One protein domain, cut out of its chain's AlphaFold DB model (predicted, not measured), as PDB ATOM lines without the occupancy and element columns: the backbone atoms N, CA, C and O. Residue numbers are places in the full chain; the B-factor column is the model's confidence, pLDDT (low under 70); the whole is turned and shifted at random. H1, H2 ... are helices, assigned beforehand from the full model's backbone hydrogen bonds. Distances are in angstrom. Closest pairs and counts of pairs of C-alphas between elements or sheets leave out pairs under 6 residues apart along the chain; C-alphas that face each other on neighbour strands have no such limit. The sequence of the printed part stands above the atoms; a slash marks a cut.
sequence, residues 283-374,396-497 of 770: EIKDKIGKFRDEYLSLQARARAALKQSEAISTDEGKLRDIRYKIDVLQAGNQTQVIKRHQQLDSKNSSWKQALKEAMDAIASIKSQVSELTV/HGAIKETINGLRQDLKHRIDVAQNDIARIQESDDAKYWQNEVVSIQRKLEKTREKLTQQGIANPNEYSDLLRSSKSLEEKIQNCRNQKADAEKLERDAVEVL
ATOM      1  N   GLU A 283     489.535 323.746 407.032       86.00
ATOM      2  CA  GLU A 283     489.549 324.962 406.206       86.00
ATOM      3  C   GLU A 283     490.088 324.717 404.787       86.00
ATOM      4  O   GLU A 283     489.546 325.241 403.811       86.00
ATOM      5  N   ILE A 284     491.151 323.916 404.645       88.31
ATOM      6  CA  ILE A 284     491.717 323.589 403.330       88.31
ATOM      7  C   ILE A 284     490.775 322.668 402.542       88.31
ATOM      8  O   ILE A 284     490.576 322.898 401.349       88.31
ATOM      9  N   LYS A 285     490.144 321.669 403.177       87.88
ATOM     10  CA  LYS A 285     489.142 320.809 402.512       87.88
ATOM     11  C   LYS A 285     487.963 321.628 401.983       87.88
ATOM     12  O   LYS A 285     487.556 321.436 400.837       87.88
ATOM     13  N   ASP A 286     487.488 322.595 402.762       88.88
ATOM     14  CA  ASP A 286     486.427 323.512 402.340       88.88
ATOM     15  C   ASP A 286     486.869 324.411 401.179       88.88
ATOM     16  O   ASP A 286     486.110 324.610 400.227       88.88
ATOM     17  N   LYS A 287     488.104 324.935 401.211       92.44
ATOM     18  CA  LYS A 287     488.686 325.688 400.084       92.44
ATOM     19  C   LYS A 287     488.751 324.835 398.815       92.44
ATOM     20  O   LYS A 287     488.340 325.303 397.757       92.44
ATOM     21  N   ILE A 288     489.215 323.586 398.916       92.75
ATOM     22  CA  ILE A 288     489.274 322.635 397.794       92.75
ATOM     23  C   ILE A 288     487.873 322.423 397.201       92.75
ATOM     24  O   ILE A 288     487.718 322.466 395.978       92.75
ATOM     25  N   GLY A 289     486.850 322.244 398.045       93.25
ATOM     26  CA  GLY A 289     485.451 322.130 397.620       93.25
ATOM     27  C   GLY A 289     484.945 323.380 396.893       93.25
ATOM     28  O   GLY A 289     484.431 323.280 395.780       93.25
ATOM     29  N   LYS A 290     485.177 324.567 397.465       95.44
ATOM     30  CA  LYS A 290     484.784 325.852 396.859       95.44
ATOM     31  C   LYS A 290     485.441 326.078 395.498       95.44
ATOM     32  O   LYS A 290     484.737 326.378 394.539       95.44
ATOM     33  N   PHE A 291     486.757 325.877 395.385       96.25
ATOM     34  CA  PHE A 291     487.464 326.040 394.111       96.25
ATOM     35  C   PHE A 291     487.007 325.027 393.058       96.25
ATOM     36  O   PHE A 291     486.912 325.367 391.880       96.25
ATOM     37  N   ARG A 292     486.687 323.791 393.466       95.69
ATOM     38  CA  ARG A 292     486.113 322.779 392.571       95.69
ATOM     39  C   ARG A 292     484.780 323.244 391.986       95.69
ATOM     40  O   ARG A 292     484.592 323.162 390.771       95.69
ATOM     41  N   ASP A 293     483.864 323.699 392.834       95.50
ATOM     42  CA  ASP A 293     482.529 324.122 392.408       95.50
ATOM     43  C   ASP A 293     482.591 325.396 391.554       95.50
ATOM     44  O   ASP A 293     481.922 325.494 390.521       95.50
ATOM     45  N   GLU A 294     483.460 326.338 391.926       95.88
ATOM     46  CA  GLU A 294     483.721 327.562 391.171       95.88
ATOM     47  C   GLU A 294     484.299 327.266 389.780       95.88
ATOM     48  O   GLU A 294     483.770 327.761 388.781       95.88
ATOM     49  N   TYR A 295     485.307 326.392 389.682       96.00
ATOM     50  CA  TYR A 295     485.891 325.971 388.405       96.00
ATOM     51  C   TYR A 295     484.841 325.368 387.464       96.00
ATOM     52  O   TYR A 295     484.723 325.778 386.305       96.00
ATOM     53  N   LEU A 296     484.036 324.423 387.964       94.12
ATOM     54  CA  LEU A 296     482.983 323.784 387.170       94.12
ATOM     55  C   LEU A 296     481.910 324.793 386.736       94.12
ATOM     56  O   LEU A 296     481.419 324.723 385.606       94.12
ATOM     57  N   SER A 297     481.569 325.755 387.599       95.25
ATOM     58  CA  SER A 297     480.630 326.821 387.257       95.25
ATOM     59  C   SER A 297     481.181 327.763 386.181       95.25
ATOM     60  O   SER A 297     480.417 328.169 385.300       95.25
ATOM     61  N   LEU A 298     482.461 328.137 386.242       94.00
ATOM     62  CA  LEU A 298     483.100 329.002 385.245       94.00
ATOM     63  C   LEU A 298     483.166 328.310 383.881       94.00
ATOM     64  O   LEU A 298     482.744 328.899 382.887       94.00
ATOM     65  N   GLN A 299     483.574 327.038 383.847       92.56
ATOM     66  CA  GLN A 299     483.604 326.224 382.627       92.56
ATOM     67  C   GLN A 299     482.216 326.083 381.982       92.56
ATOM     68  O   GLN A 299     482.051 326.266 380.772       92.56
ATOM     69  N   ALA A 300     481.175 325.837 382.784       92.06
ATOM     70  CA  ALA A 300     479.801 325.769 382.285       92.06
ATOM     71  C   ALA A 300     479.328 327.104 381.677       92.06
ATOM     72  O   ALA A 300     478.693 327.116 380.617       92.06
ATOM     73  N   ARG A 301     479.660 328.236 382.314       92.38
ATOM     74  CA  ARG A 301     479.333 329.583 381.814       92.38
ATOM     75  C   ARG A 301     480.102 329.925 380.538       92.38
ATOM     76  O   ARG A 301     479.490 330.435 379.601       92.38
ATOM     77  N   ALA A 302     481.393 329.599 380.477       90.56
ATOM     78  CA  ALA A 302     482.226 329.790 379.292       90.56
ATOM     79  C   ALA A 302     481.650 329.034 378.085       90.56
ATOM     80  O   ALA A 302     481.429 329.625 377.029       90.56
ATOM     81  N   ARG A 303     481.269 327.761 378.265       88.81
ATOM     82  CA  ARG A 303     480.601 326.971 377.217       88.81
ATOM     83  C   ARG A 303     479.280 327.570 376.755       88.81
ATOM     84  O   ARG A 303     478.994 327.572 375.558       88.81
ATOM     85  N   ALA A 304     478.456 328.054 377.686       89.56
ATOM     86  CA  ALA A 304     477.179 328.672 377.348       89.56
ATOM     87  C   ALA A 304     477.372 329.936 376.489       89.56
ATOM     88  O   ALA A 304     476.667 330.098 375.491       89.56
ATOM     89  N   ALA A 305     478.349 330.779 376.836       87.25
ATOM     90  CA  ALA A 305     478.713 331.970 376.070       87.25
ATOM     91  C   ALA A 305     479.299 331.610 374.690       87.25
ATOM     92  O   ALA A 305     478.878 332.158 373.668       87.25
ATOM     93  N   LEU A 306     480.188 330.610 374.626       86.44
ATOM     94  CA  LEU A 306     480.790 330.151 373.373       86.44
ATOM     95  C   LEU A 306     479.737 329.601 372.396       86.44
ATOM     96  O   LEU A 306     479.745 329.962 371.220       86.44
ATOM     97  N   LYS A 307     478.772 328.812 372.882       85.69
ATOM     98  CA  LYS A 307     477.669 328.275 372.065       85.69
ATOM     99  C   LYS A 307     476.805 329.375 371.443       85.69
ATOM    100  O   LYS A 307     476.344 329.238 370.315       85.69
ATOM    101  N   GLN A 308     476.596 330.484 372.154       79.94
ATOM    102  CA  GLN A 308     475.877 331.643 371.612       79.94
ATOM    103  C   GLN A 308     476.680 332.369 370.520       79.94
ATOM    104  O   GLN A 308     476.093 333.018 369.656       79.94
ATOM    105  N   SER A 309     478.009 332.218 370.511       80.25
ATOM    106  CA  SER A 309     478.910 332.833 369.531       80.25
ATOM    107  C   SER A 309     479.103 332.022 368.234       80.25
ATOM    108  O   SER A 309     479.619 332.556 367.253       80.25
ATOM    109  N   GLU A 310     478.640 330.766 368.161       78.31
ATOM    110  CA  GLU A 310     478.806 329.909 366.968       78.31
ATOM    111  C   GLU A 310     478.122 330.482 365.708       78.31
ATOM    112  O   GLU A 310     478.558 330.229 364.585       78.31
ATOM    113  N   ALA A 311     477.094 331.322 365.877       75.69
ATOM    114  CA  ALA A 311     476.362 331.949 364.774       75.69
ATOM    115  C   ALA A 311     477.118 333.100 364.072       75.69
ATOM    116  O   ALA A 311     476.690 333.529 362.996       75.69
ATOM    117  N   ILE A 312     478.244 333.585 364.628       80.81
ATOM    118  CA  ILE A 312     478.977 334.760 364.107       80.81
ATOM    119  C   ILE A 312     479.337 334.592 362.632       80.81
ATOM    120  O   ILE A 312     479.042 335.471 361.830       80.81
ATOM    121  N   SER A 313     479.936 333.458 362.257       78.38
ATOM    122  CA  SER A 313     480.416 333.229 360.885       78.38
ATOM    123  C   SER A 313     479.270 333.239 359.865       78.38
ATOM    124  O   SER A 313     479.375 333.823 358.782       78.38
ATOM    125  N   THR A 314     478.133 332.642 360.228       82.56
ATOM    126  CA  THR A 314     476.942 332.602 359.374       82.56
ATOM    127  C   THR A 314     476.316 333.986 359.220       82.56
ATOM    128  O   THR A 314     475.931 334.370 358.115       82.56
ATOM    129  N   ASP A 315     476.229 334.754 360.306       82.38
ATOM    130  CA  ASP A 315     475.650 336.097 360.282       82.38
ATOM    131  C   ASP A 315     476.572 337.115 359.586       82.38
ATOM    132  O   ASP A 315     476.084 337.961 358.835       82.38
ATOM    133  N   GLU A 316     477.897 336.975 359.705       81.38
ATOM    134  CA  GLU A 316     478.881 337.732 358.917       81.38
ATOM    135  C   GLU A 316     478.797 337.410 357.413       81.38
ATOM    136  O   GLU A 316     479.010 338.287 356.571       81.38
ATOM    137  N   GLY A 317     478.462 336.167 357.047       82.00
ATOM    138  CA  GLY A 317     478.139 335.780 355.670       82.00
ATOM    139  C   GLY A 317     476.906 336.514 355.135       82.00
ATOM    140  O   GLY A 317     476.993 337.217 354.130       82.00
ATOM    141  N   LYS A 318     475.781 336.444 355.860       84.06
ATOM    142  CA  LYS A 318     474.531 337.138 355.486       84.06
ATOM    143  C   LYS A 318     474.713 338.652 355.380       84.06
ATOM    144  O   LYS A 318     474.152 339.279 354.483       84.06
ATOM    145  N   LEU A 319     475.488 339.245 356.290       84.25
ATOM    146  CA  LEU A 319     475.774 340.676 356.274       84.25
ATOM    147  C   LEU A 319     476.554 341.079 355.013       84.25
ATOM    148  O   LEU A 319     476.248 342.116 354.427       84.25
ATOM    149  N   ARG A 320     477.519 340.262 354.563       81.94
ATOM    150  CA  ARG A 320     478.245 340.503 353.304       81.94
ATOM    151  C   ARG A 320     477.313 340.480 352.094       81.94
ATOM    152  O   ARG A 320     477.383 341.396 351.278       81.94
ATOM    153  N   ASP A 321     476.405 339.513 352.021       81.62
ATOM    154  CA  ASP A 321     475.445 339.407 350.914       81.62
ATOM    155  C   ASP A 321     474.462 340.587 350.882       81.62
ATOM    156  O   ASP A 321     474.166 341.137 349.819       81.62
ATOM    157  N   ILE A 322     473.966 341.011 352.051       79.69
ATOM    158  CA  ILE A 322     473.079 342.177 352.172       79.69
ATOM    159  C   ILE A 322     473.820 343.460 351.793       79.69
ATOM    160  O   ILE A 322     473.269 344.273 351.052       79.69
ATOM    161  N   ARG A 323     475.073 343.632 352.236       78.00
ATOM    162  CA  ARG A 323     475.900 344.789 351.856       78.00
ATOM    163  C   ARG A 323     476.150 344.836 350.352       78.00
ATOM    164  O   ARG A 323     475.943 345.883 349.755       78.00
ATOM    165  N   TYR A 324     476.459 343.703 349.723       75.00
ATOM    166  CA  TYR A 324     476.607 343.630 348.268       75.00
ATOM    167  C   TYR A 324     475.318 344.027 347.526       75.00
ATOM    168  O   TYR A 324     475.361 344.811 346.580       75.00
ATOM    169  N   LYS A 325     474.146 343.559 347.983       71.44
ATOM    170  CA  LYS A 325     472.844 343.969 347.417       71.44
ATOM    171  C   LYS A 325     472.578 345.466 347.584       71.44
ATOM    172  O   LYS A 325     472.056 346.096 346.667       71.44
ATOM    173  N   ILE A 326     472.943 346.038 348.733       68.88
ATOM    174  CA  ILE A 326     472.851 347.482 348.982       68.88
ATOM    175  C   ILE A 326     473.767 348.248 348.016       68.88
ATOM    176  O   ILE A 326     473.312 349.222 347.418       68.88
ATOM    177  N   ASP A 327     475.003 347.792 347.803       67.81
ATOM    178  CA  ASP A 327     475.973 348.436 346.907       67.81
ATOM    179  C   ASP A 327     475.509 348.425 345.439       67.81
ATOM    180  O   ASP A 327     475.601 349.442 344.748       67.81
ATOM    181  N   VAL A 328     474.927 347.313 344.968       67.19
ATOM    182  CA  VAL A 328     474.354 347.199 343.610       67.19
ATOM    183  C   VAL A 328     473.178 348.164 343.409       67.19
ATOM    184  O   VAL A 328     473.072 348.800 342.360       67.19
ATOM    185  N   LEU A 329     472.322 348.341 344.422       63.41
ATOM    186  CA  LEU A 329     471.208 349.299 344.387       63.41
ATOM    187  C   LEU A 329     471.677 350.768 344.458       63.41
ATOM    188  O   LEU A 329     470.964 351.669 344.012       63.41
ATOM    189  N   GLN A 330     472.875 351.032 344.989       58.72
ATOM    190  CA  GLN A 330     473.450 352.376 345.119       58.72
ATOM    191  C   GLN A 330     474.125 352.917 343.842       58.72
ATOM    192  O   GLN A 330     474.437 354.109 343.792       58.72
ATOM    193  N   ALA A 331     474.305 352.103 342.795       57.47
ATOM    194  CA  ALA A 331     474.951 352.499 341.536       57.47
ATOM    195  C   ALA A 331     474.120 353.458 340.641       57.47
ATOM    196  O   ALA A 331     474.598 353.901 339.597       57.47
ATOM    197  N   GLY A 332     472.888 353.810 341.029       57.22
ATOM    198  CA  GLY A 332     472.038 354.777 340.322       57.22
ATOM    199  C   GLY A 332     472.325 356.249 340.668       57.22
ATOM    200  O   GLY A 332     472.764 356.575 341.770       57.22
ATOM    201  N   ASN A 333     471.993 357.159 339.743       50.66
ATOM    202  CA  ASN A 333     472.320 358.603 339.719       50.66
ATOM    203  C   ASN A 333     471.735 359.471 340.874       50.66
ATOM    204  O   ASN A 333     471.777 360.697 340.817       50.66
ATOM    205  N   GLN A 334     471.167 358.868 341.925       56.19
ATOM    206  CA  GLN A 334     470.579 359.554 343.094       56.19
ATOM    207  C   GLN A 334     471.387 359.358 344.396       56.19
ATOM    208  O   GLN A 334     470.914 359.624 345.504       56.19
ATOM    209  N   THR A 335     472.650 358.948 344.260       53.97
ATOM    210  CA  THR A 335     473.575 358.556 345.336       53.97
ATOM    211  C   THR A 335     473.850 359.652 346.374       53.97
ATOM    212  O   THR A 335     474.144 359.339 347.525       53.97
ATOM    213  N   GLN A 336     473.758 360.941 346.020       59.38
ATOM    214  CA  GLN A 336     474.110 362.038 346.938       59.38
ATOM    215  C   GLN A 336     473.082 362.262 348.055       59.38
ATOM    216  O   GLN A 336     473.471 362.509 349.197       59.38
ATOM    217  N   VAL A 337     471.782 362.144 347.761       61.59
ATOM    218  CA  VAL A 337     470.721 362.320 348.772       61.59
ATOM    219  C   VAL A 337     470.717 361.137 349.742       61.59
ATOM    220  O   VAL A 337     470.593 361.333 350.948       61.59
ATOM    221  N   ILE A 338     470.954 359.924 349.229       60.09
ATOM    222  CA  ILE A 338     471.031 358.692 350.023       60.09
ATOM    223  C   ILE A 338     472.302 358.670 350.888       60.09
ATOM    224  O   ILE A 338     472.199 358.417 352.086       60.09
ATOM    225  N   LYS A 339     473.484 359.013 350.347       62.31
ATOM    226  CA  LYS A 339     474.729 359.117 351.140       62.31
ATOM    227  C   LYS A 339     474.638 360.183 352.229       62.31
ATOM    228  O   LYS A 339     475.082 359.948 353.352       62.31
ATOM    229  N   ARG A 340     474.051 361.347 351.927       66.56
ATOM    230  CA  ARG A 340     473.870 362.408 352.928       66.56
ATOM    231  C   ARG A 340     472.851 362.006 353.995       66.56
ATOM    232  O   ARG A 340     473.087 362.287 355.164       66.56
ATOM    233  N   HIS A 341     471.791 361.281 353.628       67.94
ATOM    234  CA  HIS A 341     470.888 360.670 354.602       67.94
ATOM    235  C   HIS A 341     471.611 359.639 355.477       67.94
ATOM    236  O   HIS A 341     471.521 359.758 356.686       67.94
ATOM    237  N   GLN A 342     472.407 358.719 354.916       62.53
ATOM    238  CA  GLN A 342     473.189 357.737 355.688       62.53
ATOM    239  C   GLN A 342     474.136 358.387 356.706       62.53
ATOM    240  O   GLN A 342     474.207 357.942 357.848       62.53
ATOM    241  N   GLN A 343     474.847 359.449 356.313       71.56
ATOM    242  CA  GLN A 343     475.734 360.191 357.217       71.56
ATOM    243  C   GLN A 343     474.974 360.905 358.338       71.56
ATOM    244  O   GLN A 343     475.496 361.041 359.441       71.56
ATOM    245  N   LEU A 344     473.763 361.388 358.062       72.62
ATOM    246  CA  LEU A 344     472.923 362.039 359.062       72.62
ATOM    247  C   LEU A 344     472.201 361.029 359.954       72.62
ATOM    248  O   LEU A 344     472.087 361.280 361.145       72.62
ATOM    249  N   ASP A 345     471.772 359.883 359.428       69.44
ATOM    250  CA  ASP A 345     471.082 358.838 360.188       69.44
ATOM    251  C   ASP A 345     472.032 358.105 361.138       69.44
ATOM    252  O   ASP A 345     471.653 357.811 362.273       69.44
ATOM    253  N   SER A 346     473.281 357.863 360.722       70.75
ATOM    254  CA  SER A 346     474.315 357.324 361.611       70.75
ATOM    255  C   SER A 346     474.638 358.310 362.730       70.75
ATOM    256  O   SER A 346     474.555 357.944 363.898       70.75
ATOM    257  N   LYS A 347     474.877 359.586 362.403       78.38
ATOM    258  CA  LYS A 347     475.102 360.644 363.399       78.38
ATOM    259  C   LYS A 347     473.897 360.856 364.318       78.38
ATOM    260  O   LYS A 347     474.078 361.068 365.511       78.38
ATOM    261  N   ASN A 348     472.671 360.763 363.802       80.69
ATOM    262  CA  ASN A 348     471.448 360.912 364.594       80.69
ATOM    263  C   ASN A 348     471.215 359.692 365.495       80.69
ATOM    264  O   ASN A 348     470.755 359.840 366.624       80.69
ATOM    265  N   SER A 349     471.572 358.495 365.025       74.81
ATOM    266  CA  SER A 349     471.588 357.284 365.847       74.81
ATOM    267  C   SER A 349     472.629 357.396 366.961       74.81
ATOM    268  O   SER A 349     472.288 357.126 368.106       74.81
ATOM    269  N   SER A 350     473.847 357.866 366.665       76.69
ATOM    270  CA  SER A 350     474.893 358.119 367.667       76.69
ATOM    271  C   SER A 350     474.488 359.195 368.676       76.69
ATOM    272  O   SER A 350     474.714 359.015 369.864       76.69
ATOM    273  N   TRP A 351     473.832 360.275 368.241       79.62
ATOM    274  CA  TRP A 351     473.259 361.291 369.132       79.62
ATOM    275  C   TRP A 351     472.194 360.702 370.066       79.62
ATOM    276  O   TRP A 351     472.255 360.893 371.279       79.62
ATOM    277  N   LYS A 352     471.239 359.935 369.520       79.12
ATOM    278  CA  LYS A 352     470.208 359.254 370.318       79.12
ATOM    279  C   LYS A 352     470.805 358.229 371.277       79.12
ATOM    280  O   LYS A 352     470.313 358.102 372.393       79.12
ATOM    281  N   GLN A 353     471.838 357.512 370.849       79.00
ATOM    282  CA  GLN A 353     472.544 356.548 371.680       79.00
ATOM    283  C   GLN A 353     473.314 357.242 372.805       79.00
ATOM    284  O   GLN A 353     473.143 356.845 373.945       79.00
ATOM    285  N   ALA A 354     474.049 358.322 372.529       78.00
ATOM    286  CA  ALA A 354     474.743 359.102 373.554       78.00
ATOM    287  C   ALA A 354     473.767 359.708 374.580       78.00
ATOM    288  O   ALA A 354     474.022 359.664 375.780       78.00
ATOM    289  N   LEU A 355     472.615 360.217 374.126       82.00
ATOM    290  CA  LEU A 355     471.539 360.666 375.016       82.00
ATOM    291  C   LEU A 355     470.985 359.523 375.869       82.00
ATOM    292  O   LEU A 355     470.771 359.705 377.064       82.00
ATOM    293  N   LYS A 356     470.748 358.356 375.262       80.88
ATOM    294  CA  LYS A 356     470.243 357.179 375.967       80.88
ATOM    295  C   LYS A 356     471.257 356.674 376.993       80.88
ATOM    296  O   LYS A 356     470.876 356.471 378.131       80.88
ATOM    297  N   GLU A 357     472.529 356.541 376.630       82.06
ATOM    298  CA  GLU A 357     473.614 356.137 377.532       82.06
ATOM    299  C   GLU A 357     473.769 357.121 378.698       82.06
ATOM    300  O   GLU A 357     473.911 356.691 379.839       82.06
ATOM    301  N   ALA A 358     473.665 358.431 378.449       82.31
ATOM    302  CA  ALA A 358     473.673 359.438 379.510       82.31
ATOM    303  C   ALA A 358     472.457 359.306 380.446       82.31
ATOM    304  O   ALA A 358     472.607 359.365 381.666       82.31
ATOM    305  N   MET A 359     471.254 359.088 379.900       82.75
ATOM    306  CA  MET A 359     470.041 358.869 380.697       82.75
ATOM    307  C   MET A 359     470.081 357.545 381.473       82.75
ATOM    308  O   MET A 359     469.708 357.531 382.645       82.75
ATOM    309  N   ASP A 360     470.566 356.465 380.861       81.38
ATOM    310  CA  ASP A 360     470.714 355.140 381.472       81.38
ATOM    311  C   ASP A 360     471.782 355.173 382.579       81.38
ATOM    312  O   ASP A 360     471.567 354.615 383.656       81.38
ATOM    313  N   ALA A 361     472.897 355.888 382.379       82.50
ATOM    314  CA  ALA A 361     473.909 356.108 383.414       82.50
ATOM    315  C   ALA A 361     473.328 356.866 384.617       82.50
ATOM    316  O   ALA A 361     473.521 356.456 385.763       82.50
ATOM    317  N   ILE A 362     472.553 357.927 384.373       85.00
ATOM    318  CA  ILE A 362     471.861 358.665 385.438       85.00
ATOM    319  C   ILE A 362     470.816 357.784 386.139       85.00
ATOM    320  O   ILE A 362     470.707 357.822 387.365       85.00
ATOM    321  N   ALA A 363     470.063 356.969 385.397       81.94
ATOM    322  CA  ALA A 363     469.076 356.046 385.957       81.94
ATOM    323  C   ALA A 363     469.729 354.944 386.810       81.94
ATOM    324  O   ALA A 363     469.218 354.619 387.881       81.94
ATOM    325  N   SER A 364     470.882 354.425 386.382       84.88
ATOM    326  CA  SER A 364     471.683 353.456 387.136       84.88
ATOM    327  C   SER A 364     472.155 354.040 388.470       84.88
ATOM    328  O   SER A 364     471.900 353.457 389.527       84.88
ATOM    329  N   ILE A 365     472.722 355.254 388.454       83.56
ATOM    330  CA  ILE A 365     473.118 355.968 389.680       83.56
ATOM    331  C   ILE A 365     471.890 356.216 390.570       83.56
ATOM    332  O   ILE A 365     471.950 356.016 391.781       83.56
ATOM    333  N   LYS A 366     470.741 356.589 389.992       85.00
ATOM    334  CA  LYS A 366     469.482 356.773 390.731       85.00
ATOM    335  C   LYS A 366     469.018 355.490 391.429       85.00
ATOM    336  O   LYS A 366     468.562 355.571 392.570       85.00
ATOM    337  N   SER A 367     469.166 354.329 390.786       82.44
ATOM    338  CA  SER A 367     468.872 353.020 391.387       82.44
ATOM    339  C   SER A 367     469.808 352.724 392.558       82.44
ATOM    340  O   SER A 367     469.339 352.449 393.661       82.44
ATOM    341  N   GLN A 368     471.120 352.893 392.374       82.75
ATOM    342  CA  GLN A 368     472.119 352.656 393.425       82.75
ATOM    343  C   GLN A 368     471.926 353.585 394.637       82.75
ATOM    344  O   GLN A 368     471.998 353.153 395.784       82.75
ATOM    345  N   VAL A 369     471.586 354.859 394.409       84.56
ATOM    346  CA  VAL A 369     471.248 355.821 395.477       84.56
ATOM    347  C   VAL A 369     469.937 355.453 396.184       84.56
ATOM    348  O   VAL A 369     469.724 355.799 397.350       84.56
ATOM    349  N   SER A 370     469.024 354.750 395.509       77.00
ATOM    350  CA  SER A 370     467.783 354.281 396.129       77.00
ATOM    351  C   SER A 370     468.006 353.106 397.088       77.00
ATOM    352  O   SER A 370     467.329 353.074 398.116       77.00
ATOM    353  N   GLU A 371     468.988 352.246 396.800       77.81
ATOM    354  CA  GLU A 371     469.406 351.084 397.605       77.81
ATOM    355  C   GLU A 371     470.316 351.451 398.785       77.81
ATOM    356  O   GLU A 371     470.434 350.686 399.743       77.81
ATOM    357  N   LEU A 372     470.925 352.639 398.738       79.25
ATOM    358  CA  LEU A 372     471.804 353.181 399.770       79.25
ATOM    359  C   LEU A 372     471.025 353.372 401.087       79.25
ATOM    360  O   LEU A 372     470.360 354.386 401.316       79.25
ATOM    361  N   THR A 373     471.058 352.335 401.922       75.00
ATOM    362  CA  THR A 373     470.318 352.199 403.180       75.00
ATOM    363  C   THR A 373     471.220 351.593 404.251       75.00
ATOM    364  O   THR A 373     472.170 350.874 403.953       75.00
ATOM    365  N   VAL A 374     470.935 351.910 405.511       76.12
ATOM    366  CA  VAL A 374     471.598 351.302 406.670       76.12
ATOM    367  C   VAL A 374     470.617 350.307 407.267       76.12
ATOM    368  O   VAL A 374     469.483 350.690 407.555       76.12
ATOM    369  N   HIS A 396     474.571 354.751 415.955       82.62
ATOM    370  CA  HIS A 396     473.849 354.226 414.800       82.62
ATOM    371  C   HIS A 396     472.897 355.261 414.187       82.62
ATOM    372  O   HIS A 396     472.838 355.395 412.965       82.62
ATOM    373  N   GLY A 397     472.214 356.046 415.025       83.56
ATOM    374  CA  GLY A 397     471.397 357.180 414.596       83.56
ATOM    375  C   GLY A 397     472.199 358.195 413.780       83.56
ATOM    376  O   GLY A 397     471.789 358.541 412.674       83.56
ATOM    377  N   ALA A 398     473.385 358.587 414.255       84.75
ATOM    378  CA  ALA A 398     474.267 359.518 413.542       84.75
ATOM    379  C   ALA A 398     474.765 358.961 412.192       84.75
ATOM    380  O   ALA A 398     474.839 359.691 411.197       84.75
ATOM    381  N   ILE A 399     475.064 357.657 412.120       83.19
ATOM    382  CA  ILE A 399     475.415 356.978 410.861       83.19
ATOM    383  C   ILE A 399     474.232 357.025 409.883       83.19
ATOM    384  O   ILE A 399     474.406 357.368 408.711       83.19
ATOM    385  N   LYS A 400     473.017 356.732 410.365       85.62
ATOM    386  CA  LYS A 400     471.786 356.750 409.564       85.62
ATOM    387  C   LYS A 400     471.468 358.154 409.046       85.62
ATOM    388  O   LYS A 400     471.114 358.297 407.878       85.62
ATOM    389  N   GLU A 401     471.642 359.189 409.866       85.94
ATOM    390  CA  GLU A 401     471.490 360.590 409.452       85.94
ATOM    391  C   GLU A 401     472.501 360.988 408.377       85.94
ATOM    392  O   GLU A 401     472.108 361.542 407.352       85.94
ATOM    393  N   THR A 402     473.779 360.645 408.556       84.38
ATOM    394  CA  THR A 402     474.838 360.962 407.583       84.38
ATOM    395  C   THR A 402     474.555 360.319 406.224       84.38
ATOM    396  O   THR A 402     474.647 360.969 405.181       84.38
ATOM    397  N   ILE A 403     474.156 359.044 406.227       84.38
ATOM    398  CA  ILE A 403     473.840 358.295 405.006       84.38
ATOM    399  C   ILE A 403     472.559 358.821 404.342       84.38
ATOM    400  O   ILE A 403     472.510 358.959 403.118       84.38
ATOM    401  N   ASN A 404     471.543 359.193 405.126       84.56
ATOM    402  CA  ASN A 404     470.337 359.833 404.599       84.56
ATOM    403  C   ASN A 404     470.620 361.221 404.003       84.56
ATOM    404  O   ASN A 404     470.047 361.550 402.964       84.56
ATOM    405  N   GLY A 405     471.510 362.007 404.616       85.88
ATOM    406  CA  GLY A 405     471.964 363.296 404.087       85.88
ATOM    407  C   GLY A 405     472.657 363.136 402.734       85.88
ATOM    408  O   GLY A 405     472.231 363.729 401.744       85.88
ATOM    409  N   LEU A 406     473.632 362.223 402.645       84.75
ATOM    410  CA  LEU A 406     474.307 361.896 401.384       84.75
ATOM    411  C   LEU A 406     473.313 361.445 400.298       84.75
ATOM    412  O   LEU A 406     473.421 361.843 399.136       84.75
ATOM    413  N   ARG A 407     472.311 360.641 400.671       86.06
ATOM    414  CA  ARG A 407     471.254 360.189 399.757       86.06
ATOM    415  C   ARG A 407     470.426 361.354 399.209       86.06
ATOM    416  O   ARG A 407     470.060 361.329 398.034       86.06
ATOM    417  N   GLN A 408     470.107 362.351 400.034       85.31
ATOM    418  CA  GLN A 408     469.379 363.546 399.597       85.31
ATOM    419  C   GLN A 408     470.225 364.415 398.658       85.31
ATOM    420  O   GLN A 408     469.733 364.804 397.597       85.31
ATOM    421  N   ASP A 409     471.500 364.635 398.981       86.31
ATOM    422  CA  ASP A 409     472.417 365.425 398.149       86.31
ATOM    423  C   ASP A 409     472.625 364.805 396.764       86.31
ATOM    424  O   ASP A 409     472.596 365.495 395.738       86.31
ATOM    425  N   LEU A 410     472.795 363.480 396.716       86.44
ATOM    426  CA  LEU A 410     472.927 362.745 395.461       86.44
ATOM    427  C   LEU A 410     471.635 362.797 394.642       86.44
ATOM    428  O   LEU A 410     471.706 363.032 393.437       86.44
ATOM    429  N   LYS A 411     470.458 362.660 395.273       86.62
ATOM    430  CA  LYS A 411     469.164 362.840 394.586       86.62
ATOM    431  C   LYS A 411     469.044 364.227 393.962       86.62
ATOM    432  O   LYS A 411     468.725 364.326 392.783       86.62
ATOM    433  N   HIS A 412     469.374 365.277 394.712       87.88
ATOM    434  CA  HIS A 412     469.330 366.643 394.200       87.88
ATOM    435  C   HIS A 412     470.259 366.825 392.987       87.88
ATOM    436  O   HIS A 412     469.852 367.377 391.967       87.88
ATOM    437  N   ARG A 413     471.505 366.332 393.053       87.50
ATOM    438  CA  ARG A 413     472.447 366.414 391.919       87.50
ATOM    439  C   ARG A 413     471.981 365.618 390.698       87.50
ATOM    440  O   ARG A 413     472.187 366.079 389.576       87.50
ATOM    441  N   ILE A 414     471.353 364.462 390.904       87.69
ATOM    442  CA  ILE A 414     470.750 363.658 389.833       87.69
ATOM    443  C   ILE A 414     469.634 364.444 389.141       87.69
ATOM    444  O   ILE A 414     469.630 364.528 387.915       87.69
ATOM    445  N   ASP A 415     468.728 365.056 389.904       85.75
ATOM    446  CA  ASP A 415     467.612 365.825 389.345       85.75
ATOM    447  C   ASP A 415     468.110 367.061 388.566       85.75
ATOM    448  O   ASP A 415     467.596 367.371 387.490       85.75
ATOM    449  N   VAL A 416     469.167 367.731 389.047       88.56
ATOM    450  CA  VAL A 416     469.841 368.816 388.306       88.56
ATOM    451  C   VAL A 416     470.413 368.308 386.980       88.56
ATOM    452  O   VAL A 416     470.134 368.896 385.936       88.56
ATOM    453  N   ALA A 417     471.144 367.189 386.989       84.94
ATOM    454  CA  ALA A 417     471.719 366.609 385.774       84.94
ATOM    455  C   ALA A 417     470.644 366.197 384.750       84.94
ATOM    456  O   ALA A 417     470.826 366.396 383.548       84.94
ATOM    457  N   GLN A 418     469.501 365.670 385.208       86.69
ATOM    458  CA  GLN A 418     468.359 365.356 384.339       86.69
ATOM    459  C   GLN A 418     467.782 366.614 383.676       86.69
ATOM    460  O   GLN A 418     467.532 366.615 382.469       86.69
ATOM    461  N   ASN A 419     467.618 367.695 384.442       86.00
ATOM    462  CA  ASN A 419     467.113 368.967 383.929       86.00
ATOM    463  C   ASN A 419     468.080 369.629 382.936       86.00
ATOM    464  O   ASN A 419     467.638 370.195 381.936       86.00
ATOM    465  N   ASP A 420     469.389 369.539 383.164       85.88
ATOM    466  CA  ASP A 420     470.378 370.097 382.242       85.88
ATOM    467  C   ASP A 420     470.428 369.323 380.916       85.88
ATOM    468  O   ASP A 420     470.487 369.940 379.852       85.88
ATOM    469  N   ILE A 421     470.287 367.991 380.940       84.94
ATOM    470  CA  ILE A 421     470.130 367.197 379.709       84.94
ATOM    471  C   ILE A 421     468.852 367.592 378.958       84.94
ATOM    472  O   ILE A 421     468.889 367.735 377.734       84.94
ATOM    473  N   ALA A 422     467.741 367.822 379.664       82.62
ATOM    474  CA  ALA A 422     466.501 368.293 379.045       82.62
ATOM    475  C   ALA A 422     466.680 369.672 378.379       82.62
ATOM    476  O   ALA A 422     466.267 369.867 377.237       82.62
ATOM    477  N   ARG A 423     467.389 370.607 379.027       85.06
ATOM    478  CA  ARG A 423     467.731 371.914 378.432       85.06
ATOM    479  C   ARG A 423     468.610 371.789 377.191       85.06
ATOM    480  O   ARG A 423     468.386 372.502 376.217       85.06
ATOM    481  N   ILE A 424     469.587 370.879 377.195       84.81
ATOM    482  CA  ILE A 424     470.440 370.618 376.024       84.81
ATOM    483  C   ILE A 424     469.594 370.107 374.850       84.81
ATOM    484  O   ILE A 424     469.811 370.530 373.714       84.81
ATOM    485  N   GLN A 425     468.596 369.255 375.104       79.25
ATOM    486  CA  GLN A 425     467.666 368.784 374.068       79.25
ATOM    487  C   GLN A 425     466.790 369.903 373.482       79.25
ATOM    488  O   GLN A 425     466.404 369.816 372.316       79.25
ATOM    489  N   GLU A 426     466.505 370.953 374.253       81.00
ATOM    490  CA  GLU A 426     465.733 372.122 373.813       81.00
ATOM    491  C   GLU A 426     466.584 373.270 373.245       81.00
ATOM    492  O   GLU A 426     466.023 374.281 372.805       81.00
ATOM    493  N   SER A 427     467.912 373.125 373.231       86.19
ATOM    494  CA  SER A 427     468.832 374.133 372.698       86.19
ATOM    495  C   SER A 427     468.601 374.413 371.208       86.19
ATOM    496  O   SER A 427     468.101 373.568 370.457       86.19
ATOM    497  N   ASP A 428     468.987 375.611 370.767       78.69
ATOM    498  CA  ASP A 428     468.832 376.029 369.370       78.69
ATOM    499  C   ASP A 428     469.618 375.123 368.406       78.69
ATOM    500  O   ASP A 428     469.107 374.769 367.342       78.69
ATOM    501  N   ASP A 429     470.797 374.643 368.814       80.81
ATOM    502  CA  ASP A 429     471.613 373.698 368.041       80.81
ATOM    503  C   ASP A 429     470.958 372.311 367.934       80.81
ATOM    504  O   ASP A 429     470.939 371.705 366.858       80.81
ATOM    505  N   ALA A 430     470.360 371.809 369.023       80.25
ATOM    506  CA  ALA A 430     469.630 370.540 369.013       80.25
ATOM    507  C   ALA A 430     468.368 370.618 368.139       80.25
ATOM    508  O   ALA A 430     468.074 369.687 367.382       80.25
ATOM    509  N   LYS A 431     467.650 371.747 368.183       80.94
ATOM    510  CA  LYS A 431     466.505 372.021 367.302       80.94
ATOM    511  C   LYS A 431     466.933 372.145 365.842       80.94
ATOM    512  O   LYS A 431     466.265 371.588 364.971       80.94
ATOM    513  N   TYR A 432     468.045 372.822 365.555       82.81
ATOM    514  CA  TYR A 432     468.615 372.901 364.209       82.81
ATOM    515  C   TYR A 432     468.960 371.506 363.670       82.81
ATOM    516  O   TYR A 432     468.521 371.146 362.577       82.81
ATOM    517  N   TRP A 433     469.653 370.686 364.467       80.75
ATOM    518  CA  TRP A 433     469.988 369.300 364.131       80.75
ATOM    519  C   TRP A 433     468.742 368.452 363.836       80.75
ATOM    520  O   TRP A 433     468.660 367.795 362.796       80.75
ATOM    521  N   GLN A 434     467.732 368.502 364.711       78.81
ATOM    522  CA  GLN A 434     466.468 367.786 364.510       78.81
ATOM    523  C   GLN A 434     465.741 368.251 363.239       78.81
ATOM    524  O   GLN A 434     465.253 367.421 362.468       78.81
ATOM    525  N   ASN A 435     465.717 369.557 362.973       81.94
ATOM    526  CA  ASN A 435     465.114 370.119 361.766       81.94
ATOM    527  C   ASN A 435     465.864 369.701 360.491       81.94
ATOM    528  O   ASN A 435     465.223 369.392 359.481       81.94
ATOM    529  N   GLU A 436     467.198 369.634 360.519       78.62
ATOM    530  CA  GLU A 436     468.004 369.169 359.386       78.62
ATOM    531  C   GLU A 436     467.703 367.693 359.065       78.62
ATOM    532  O   GLU A 436     467.436 367.363 357.901       78.62
ATOM    533  N   VAL A 437     467.620 366.832 360.089       77.81
ATOM    534  CA  VAL A 437     467.234 365.412 359.963       77.81
ATOM    535  C   VAL A 437     465.838 365.264 359.347       77.81
ATOM    536  O   VAL A 437     465.676 364.538 358.359       77.81
ATOM    537  N   VAL A 438     464.840 365.993 359.860       79.50
ATOM    538  CA  VAL A 438     463.457 365.965 359.340       79.50
ATOM    539  C   VAL A 438     463.393 366.468 357.893       79.50
ATOM    540  O   VAL A 438     462.679 365.906 357.057       79.50
ATOM    541  N   SER A 439     464.161 367.506 357.552       79.44
ATOM    542  CA  SER A 439     464.189 368.058 356.192       79.44
ATOM    543  C   SER A 439     464.731 367.060 355.161       79.44
ATOM    544  O   SER A 439     464.236 366.998 354.031       79.44
ATOM    545  N   ILE A 440     465.727 366.255 355.542       72.88
ATOM    546  CA  ILE A 440     466.357 365.265 354.665       72.88
ATOM    547  C   ILE A 440     465.524 363.985 354.588       72.88
ATOM    548  O   ILE A 440     465.410 363.430 353.494       72.88
ATOM    549  N   GLN A 441     464.836 363.593 355.666       70.06
ATOM    550  CA  GLN A 441     463.800 362.552 355.617       70.06
ATOM    551  C   GLN A 441     462.699 362.902 354.609       70.06
ATOM    552  O   GLN A 441     462.424 362.107 353.713       70.06
ATOM    553  N   ARG A 442     462.159 364.130 354.650       74.94
ATOM    554  CA  ARG A 442     461.158 364.592 353.667       74.94
ATOM    555  C   ARG A 442     461.681 364.594 352.228       74.94
ATOM    556  O   ARG A 442     460.938 364.294 351.297       74.94
ATOM    557  N   LYS A 443     462.956 364.950 352.013       70.94
ATOM    558  CA  LYS A 443     463.587 364.888 350.679       70.94
ATOM    559  C   LYS A 443     463.710 363.447 350.184       70.94
ATOM    560  O   LYS A 443     463.489 363.205 348.999       70.94
ATOM    561  N   LEU A 444     464.033 362.501 351.063       67.25
ATOM    562  CA  LEU A 444     464.115 361.075 350.740       67.25
ATOM    563  C   LEU A 444     462.737 360.472 350.429       67.25
ATOM    564  O   LEU A 444     462.609 359.690 349.494       67.25
ATOM    565  N   GLU A 445     461.702 360.896 351.148       67.00
ATOM    566  CA  GLU A 445     460.311 360.488 350.932       67.00
ATOM    567  C   GLU A 445     459.791 360.960 349.563       67.00
ATOM    568  O   GLU A 445     459.335 360.149 348.761       67.00
ATOM    569  N   LYS A 446     460.047 362.222 349.195       69.38
ATOM    570  CA  LYS A 446     459.784 362.733 347.832       69.38
ATOM    571  C   LYS A 446     460.584 362.015 346.744       69.38
ATOM    572  O   LYS A 446     460.153 361.914 345.598       69.38
ATOM    573  N   THR A 447     461.788 361.561 347.076       64.19
ATOM    574  CA  THR A 447     462.650 360.820 346.149       64.19
ATOM    575  C   THR A 447     462.123 359.389 345.957       64.19
ATOM    576  O   THR A 447     462.087 358.898 344.833       64.19
ATOM    577  N   ARG A 448     461.596 358.763 347.019       60.16
ATOM    578  CA  ARG A 448     460.878 357.477 346.980       60.16
ATOM    579  C   ARG A 448     459.592 357.540 346.154       60.16
ATOM    580  O   ARG A 448     459.341 356.620 345.379       60.16
ATOM    581  N   GLU A 449     458.828 358.625 346.263       63.31
ATOM    582  CA  GLU A 449     457.633 358.877 345.435       63.31
ATOM    583  C   GLU A 449     457.976 359.018 343.940       63.31
ATOM    584  O   GLU A 449     457.264 358.518 343.072       63.31
ATOM    585  N   LYS A 450     459.114 359.642 343.606       63.03
ATOM    586  CA  LYS A 450     459.591 359.724 342.213       63.03
ATOM    587  C   LYS A 450     460.071 358.378 341.664       63.03
ATOM    588  O   LYS A 450     459.872 358.100 340.487       63.03
ATOM    589  N   LEU A 451     460.693 357.547 342.500       58.00
ATOM    590  CA  LEU A 451     461.196 356.224 342.108       58.00
ATOM    591  C   LEU A 451     460.064 355.195 341.922       58.00
ATOM    592  O   LEU A 451     460.159 354.344 341.039       58.00
ATOM    593  N   THR A 452     458.967 355.314 342.678       55.41
ATOM    594  CA  THR A 452     457.729 354.537 342.452       55.41
ATOM    595  C   THR A 452     457.078 354.885 341.115       55.41
ATOM    596  O   THR A 452     456.634 353.990 340.400       55.41
ATOM    597  N   GLN A 453     457.074 356.166 340.734       56.75
ATOM    598  CA  GLN A 453     456.559 356.623 339.435       56.75
ATOM    599  C   GLN A 453     457.416 356.171 338.237       56.75
ATOM    600  O   GLN A 453     456.923 356.150 337.113       56.75
ATOM    601  N   GLN A 454     458.679 355.787 338.460       50.91
ATOM    602  CA  GLN A 454     459.617 355.326 337.424       50.91
ATOM    603  C   GLN A 454     459.662 353.794 337.246       50.91
ATOM    604  O   GLN A 454     460.496 353.296 336.494       50.91
ATOM    605  N   GLY A 455     458.762 353.041 337.889       45.31
ATOM    606  CA  GLY A 455     458.572 351.609 337.613       45.31
ATOM    607  C   GLY A 455     459.508 350.646 338.355       45.31
ATOM    608  O   GLY A 455     459.609 349.485 337.964       45.31
ATOM    609  N   ILE A 456     460.178 351.076 339.431       53.25
ATOM    610  CA  ILE A 456     460.952 350.173 340.300       53.25
ATOM    611  C   ILE A 456     459.986 349.461 341.261       53.25
ATOM    612  O   ILE A 456     459.310 350.103 342.062       53.25
ATOM    613  N   ALA A 457     459.919 348.130 341.170       50.25
ATOM    614  CA  ALA A 457     458.823 347.313 341.695       50.25
ATOM    615  C   ALA A 457     458.675 347.247 343.231       50.25
ATOM    616  O   ALA A 457     457.632 346.788 343.693       50.25
ATOM    617  N   ASN A 458     459.650 347.683 344.047       54.03
ATOM    618  CA  ASN A 458     459.466 347.671 345.507       54.03
ATOM    619  C   ASN A 458     460.361 348.673 346.285       54.03
ATOM    620  O   ASN A 458     461.501 348.366 346.633       54.03
ATOM    621  N   PRO A 459     459.864 349.874 346.634       53.00
ATOM    622  CA  PRO A 459     460.607 350.892 347.401       53.00
ATOM    623  C   PRO A 459     460.970 350.487 348.841       53.00
ATOM    624  O   PRO A 459     461.836 351.116 349.463       53.00
ATOM    625  N   ASN A 460     460.286 349.472 349.383       55.28
ATOM    626  CA  ASN A 460     460.489 348.970 350.742       55.28
ATOM    627  C   ASN A 460     461.681 348.011 350.850       55.28
ATOM    628  O   ASN A 460     462.307 347.963 351.907       55.28
ATOM    629  N   GLU A 461     462.069 347.352 349.754       61.78
ATOM    630  CA  GLU A 461     463.164 346.372 349.733       61.78
ATOM    631  C   GLU A 461     464.490 346.991 350.205       61.78
ATOM    632  O   GLU A 461     465.217 346.400 350.999       61.78
ATOM    633  N   TYR A 462     464.765 348.242 349.824       63.47
ATOM    634  CA  TYR A 462     465.955 348.962 350.283       63.47
ATOM    635  C   TYR A 462     465.935 349.256 351.794       63.47
ATOM    636  O   TYR A 462     466.943 349.077 352.477       63.47
ATOM    637  N   SER A 463     464.792 349.681 352.348       60.97
ATOM    638  CA  SER A 463     464.672 349.903 353.800       60.97
ATOM    639  C   SER A 463     464.702 348.613 354.607       60.97
ATOM    640  O   SER A 463     465.225 348.614 355.721       60.97
ATOM    641  N   ASP A 464     464.171 347.527 354.057       69.00
ATOM    642  CA  ASP A 464     464.150 346.224 354.713       69.00
ATOM    643  C   ASP A 464     465.552 345.604 354.735       69.00
ATOM    644  O   ASP A 464     465.980 345.086 355.770       69.00
ATOM    645  N   LEU A 465     466.323 345.755 353.650       71.38
ATOM    646  CA  LEU A 465     467.744 345.395 353.605       71.38
ATOM    647  C   LEU A 465     468.573 346.219 354.603       71.38
ATOM    648  O   LEU A 465     469.415 345.659 355.304       71.38
ATOM    649  N   LEU A 466     468.300 347.521 354.744       69.00
ATOM    650  CA  LEU A 466     468.981 348.380 355.722       69.00
ATOM    651  C   LEU A 466     468.662 348.001 357.176       69.00
ATOM    652  O   LEU A 466     469.578 347.883 357.993       69.00
ATOM    653  N   ARG A 467     467.385 347.770 357.513       74.00
ATOM    654  CA  ARG A 467     466.985 347.288 358.850       74.00
ATOM    655  C   ARG A 467     467.612 345.932 359.163       74.00
ATOM    656  O   ARG A 467     468.103 345.729 360.271       74.00
ATOM    657  N   SER A 468     467.636 345.037 358.178       76.75
ATOM    658  CA  SER A 468     468.245 343.713 358.311       76.75
ATOM    659  C   SER A 468     469.758 343.796 358.527       76.75
ATOM    660  O   SER A 468     470.276 343.099 359.393       76.75
ATOM    661  N   SER A 469     470.457 344.692 357.816       78.50
ATOM    662  CA  SER A 469     471.892 344.954 358.015       78.50
ATOM    663  C   SER A 469     472.185 345.433 359.435       78.50
ATOM    664  O   SER A 469     473.049 344.871 360.100       78.50
ATOM    665  N   LYS A 470     471.433 346.425 359.930       79.31
ATOM    666  CA  LYS A 470     471.629 346.970 361.280       79.31
ATOM    667  C   LYS A 470     471.361 345.926 362.370       79.31
ATOM    668  O   LYS A 470     472.154 345.781 363.292       79.31
ATOM    669  N   SER A 471     470.282 345.150 362.236       84.00
ATOM    670  CA  SER A 471     469.975 344.060 363.171       84.00
ATOM    671  C   SER A 471     471.052 342.968 363.171       84.00
ATOM    672  O   SER A 471     471.369 342.429 364.230       84.00
ATOM    673  N   LEU A 472     471.618 342.630 362.007       82.88
ATOM    674  CA  LEU A 472     472.725 341.677 361.911       82.88
ATOM    675  C   LEU A 472     474.014 342.229 362.527       82.88
ATOM    676  O   LEU A 472     474.702 341.488 363.217       82.88
ATOM    677  N   GLU A 473     474.324 343.512 362.338       84.31
ATOM    678  CA  GLU A 473     475.475 344.165 362.977       84.31
ATOM    679  C   GLU A 473     475.371 344.145 364.508       84.31
ATOM    680  O   GLU A 473     476.333 343.773 365.178       84.31
ATOM    681  N   GLU A 474     474.197 344.459 365.064       84.75
ATOM    682  CA  GLU A 474     473.936 344.375 366.509       84.75
ATOM    683  C   GLU A 474     474.088 342.937 367.032       84.75
ATOM    684  O   GLU A 474     474.720 342.714 368.068       84.75
ATOM    685  N   LYS A 475     473.574 341.943 366.295       85.25
ATOM    686  CA  LYS A 475     473.741 340.521 366.638       85.25
ATOM    687  C   LYS A 475     475.206 340.095 366.615       85.25
ATOM    688  O   LYS A 475     475.663 339.479 367.572       85.25
ATOM    689  N   ILE A 476     475.953 340.455 365.571       85.12
ATOM    690  CA  ILE A 476     477.384 340.145 365.453       85.12
ATOM    691  C   ILE A 476     478.164 340.788 366.600       85.12
ATOM    692  O   ILE A 476     479.017 340.131 367.194       85.12
ATOM    693  N   GLN A 477     477.861 342.041 366.951       85.06
ATOM    694  CA  GLN A 477     478.524 342.715 368.063       85.06
ATOM    695  C   GLN A 477     478.222 342.034 369.403       85.06
ATOM    696  O   GLN A 477     479.145 341.810 370.184       85.06
ATOM    697  N   ASN A 478     476.969 341.647 369.653       86.81
ATOM    698  CA  ASN A 478     476.612 340.898 370.858       86.81
ATOM    699  C   ASN A 478     477.356 339.556 370.918       86.81
ATOM    700  O   ASN A 478     477.964 339.230 371.932       86.81
ATOM    701  N   CYS A 479     477.398 338.809 369.815       85.69
ATOM    702  CA  CYS A 479     478.129 337.549 369.768       85.69
ATOM    703  C   CYS A 479     479.648 337.737 369.963       85.69
ATOM    704  O   CYS A 479     480.283 336.899 370.600       85.69
ATOM    705  N   ARG A 480     480.244 338.832 369.465       86.50
ATOM    706  CA  ARG A 480     481.654 339.178 369.735       86.50
ATOM    707  C   ARG A 480     481.900 339.468 371.212       86.50
ATOM    708  O   ARG A 480     482.899 338.997 371.746       86.50
ATOM    709  N   ASN A 481     480.989 340.188 371.866       88.12
ATOM    710  CA  ASN A 481     481.064 340.426 373.307       88.12
ATOM    711  C   ASN A 481     480.972 339.100 374.079       88.12
ATOM    712  O   ASN A 481     481.834 338.831 374.904       88.12
ATOM    713  N   GLN A 482     480.024 338.219 373.728       86.25
ATOM    714  CA  GLN A 482     479.905 336.881 374.333       86.25
ATOM    715  C   GLN A 482     481.168 336.031 374.141       86.25
ATOM    716  O   GLN A 482     481.571 335.304 375.045       86.25
ATOM    717  N   LYS A 483     481.828 336.134 372.981       87.19
ATOM    718  CA  LYS A 483     483.109 335.460 372.743       87.19
ATOM    719  C   LYS A 483     484.220 336.010 373.647       87.19
ATOM    720  O   LYS A 483     484.952 335.225 374.240       87.19
ATOM    721  N   ALA A 484     484.326 337.332 373.782       88.75
ATOM    722  CA  ALA A 484     485.295 337.958 374.684       88.75
ATOM    723  C   ALA A 484     485.022 337.609 376.162       88.75
ATOM    724  O   ALA A 484     485.959 337.375 376.927       88.75
ATOM    725  N   ASP A 485     483.747 337.519 376.549       89.38
ATOM    726  CA  ASP A 485     483.327 337.069 377.877       89.38
ATOM    727  C   ASP A 485     483.706 335.600 378.114       89.38
ATOM    728  O   ASP A 485     484.217 335.274 379.184       89.38
ATOM    729  N   ALA A 486     483.530 334.722 377.120       89.06
ATOM    730  CA  ALA A 486     483.969 333.327 377.195       89.06
ATOM    731  C   ALA A 486     485.493 333.221 377.402       89.06
ATOM    732  O   ALA A 486     485.932 332.548 378.330       89.06
ATOM    733  N   GLU A 487     486.295 333.957 376.623       90.69
ATOM    734  CA  GLU A 487     487.763 334.000 376.758       90.69
ATOM    735  C   GLU A 487     488.221 334.555 378.120       90.69
ATOM    736  O   GLU A 487     489.299 334.224 378.621       90.69
ATOM    737  N   LYS A 488     487.434 335.443 378.736       92.94
ATOM    738  CA  LYS A 488     487.686 335.906 380.105       92.94
ATOM    739  C   LYS A 488     487.359 334.814 381.127       92.94
ATOM    740  O   LYS A 488     488.204 334.511 381.956       92.94
ATOM    741  N   LEU A 489     486.181 334.196 381.028       92.25
ATOM    742  CA  LEU A 489     485.751 333.126 381.934       92.25
ATOM    743  C   LEU A 489     486.691 331.912 381.895       92.25
ATOM    744  O   LEU A 489     486.939 331.308 382.932       92.25
ATOM    745  N   GLU A 490     487.238 331.568 380.726       89.69
ATOM    746  CA  GLU A 490     488.243 330.507 380.591       89.69
ATOM    747  C   GLU A 490     489.556 330.859 381.301       89.69
ATOM    748  O   GLU A 490     490.136 330.006 381.970       89.69
ATOM    749  N   ARG A 491     490.010 332.119 381.217       92.56
ATOM    750  CA  ARG A 491     491.195 332.587 381.957       92.56
ATOM    751  C   ARG A 491     490.974 332.536 383.465       92.56
ATOM    752  O   ARG A 491     491.823 331.997 384.172       92.56
ATOM    753  N   ASP A 492     489.825 333.019 383.928       93.56
ATOM    754  CA  ASP A 492     489.443 332.967 385.340       93.56
ATOM    755  C   ASP A 492     489.374 331.499 385.823       93.56
ATOM    756  O   ASP A 492     489.865 331.163 386.899       93.56
ATOM    757  N   ALA A 493     488.851 330.580 384.997       92.81
ATOM    758  CA  ALA A 493     488.804 329.152 385.317       92.81
ATOM    759  C   ALA A 493     490.204 328.531 385.468       92.81
ATOM    760  O   ALA A 493     490.420 327.727 386.375       92.81
ATOM    761  N   VAL A 494     491.168 328.901 384.619       92.56
ATOM    762  CA  VAL A 494     492.563 328.437 384.737       92.56
ATOM    763  C   VAL A 494     493.209 328.948 386.030       92.56
ATOM    764  O   VAL A 494     493.922 328.197 386.701       92.56
ATOM    765  N   GLU A 495     492.931 330.191 386.425       94.62
ATOM    766  CA  GLU A 495     493.428 330.755 387.684       94.62
ATOM    767  C   GLU A 495     492.853 330.020 388.907       94.62
ATOM    768  O   GLU A 495     493.614 329.604 389.793       94.62
ATOM    769  N   VAL A 496     491.541 329.764 388.924       94.88
ATOM    770  CA  VAL A 496     490.877 328.975 389.978       94.88
ATOM    771  C   VAL A 496     491.418 327.545 390.017       94.88
ATOM    772  O   VAL A 496     491.717 327.035 391.096       94.88
ATOM    773  N   LEU A 497     491.636 326.910 388.861       93.75
ATOM    774  CA  LEU A 497     492.228 325.572 388.782       93.75
ATOM    775  C   LEU A 497     493.651 325.542 389.358       93.75
ATOM    776  O   LEU A 497     494.016 324.603 390.066       93.75
TER     777      LEU A 497
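AT A GLANCE: This is residues 283 to 374 and 396 to 497 of the 770 residues of the protein "ATPase_AAA_core domain-containing protein" of Candidatus Synechococcus spongiarum 142 (UniProt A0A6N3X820). Two long, narrow arms of helices make an open V: in one, H6 runs back beside H1 and H2, which follow each other end to end; in the other, H3 runs back along H4, touching it with residues 359 to 370, and H5 slants from the end of H4 to cross H3 at a steep angle near residues 337 to 348. The links H2 to H3 and H5 to H6 join the arms at one end. The printed part has 194 residues with six named helices, H1 to H6 in order, and no named strand; its class is all helix. It is extended, with a radius of gyration of the C-alphas of 25.7 A, and flat, spanning 80 by 45 by 19 A.

HOW THE PARTS SIT: H1, residues 283 to 309, touches residues 479 to 497 of H6, residues 459 to 497, at a shallow tilt of 20 degrees, opposite ways; their closest C-alphas, Ala 302 and Ala 486, are 4.5 A apart. H2, residues 312 to 330, touches residues 462 to 480 of H6 at a shallow tilt of 26 degrees, opposite ways; the closest C-alphas, Ile 312 and Ile 476, are 5.8 A apart. H3, residues 335 to 371, touches H4, residues 396 to 425, at a shallow tilt of 16 degrees, opposite ways, with C-alphas 369 and 407 closest at 6.1 A. H3 also touches H5, residues 428 to 453, at a steep tilt of 45 degrees, with C-alphas 341 and 440 closest at 6.5 A. H5 and H6 only just touch, with 3 pairs of C-alphas within 8 A; the closest, Arg 448 and Pro 459, are 6.6 A apart. H3 and H6 are apart. Every O i to N i+4 pair is within hydrogen-bond range in H1 to H5, and 34 of 35 in H6.

IN THESE COORDINATES: H1 begins at C-alpha 283 (489.549, 324.962, 406.206) and is 39.0 A long. H3 is 53.0 A, H4 43.7 A and H6 57.9 A, ending at C-alpha 497 (492.228, 325.572, 388.782).

THE WHOLE: C-alphas 283 and 453 are farthest apart, at 80.9 A. Residues 375 to 395 are not printed; the gap from C-alpha 374 to C-alpha 396 is 8.9 A. The links printed whole are tight. Forty residues have pLDDT under 70, among them 326 to 342 and 444 to 464.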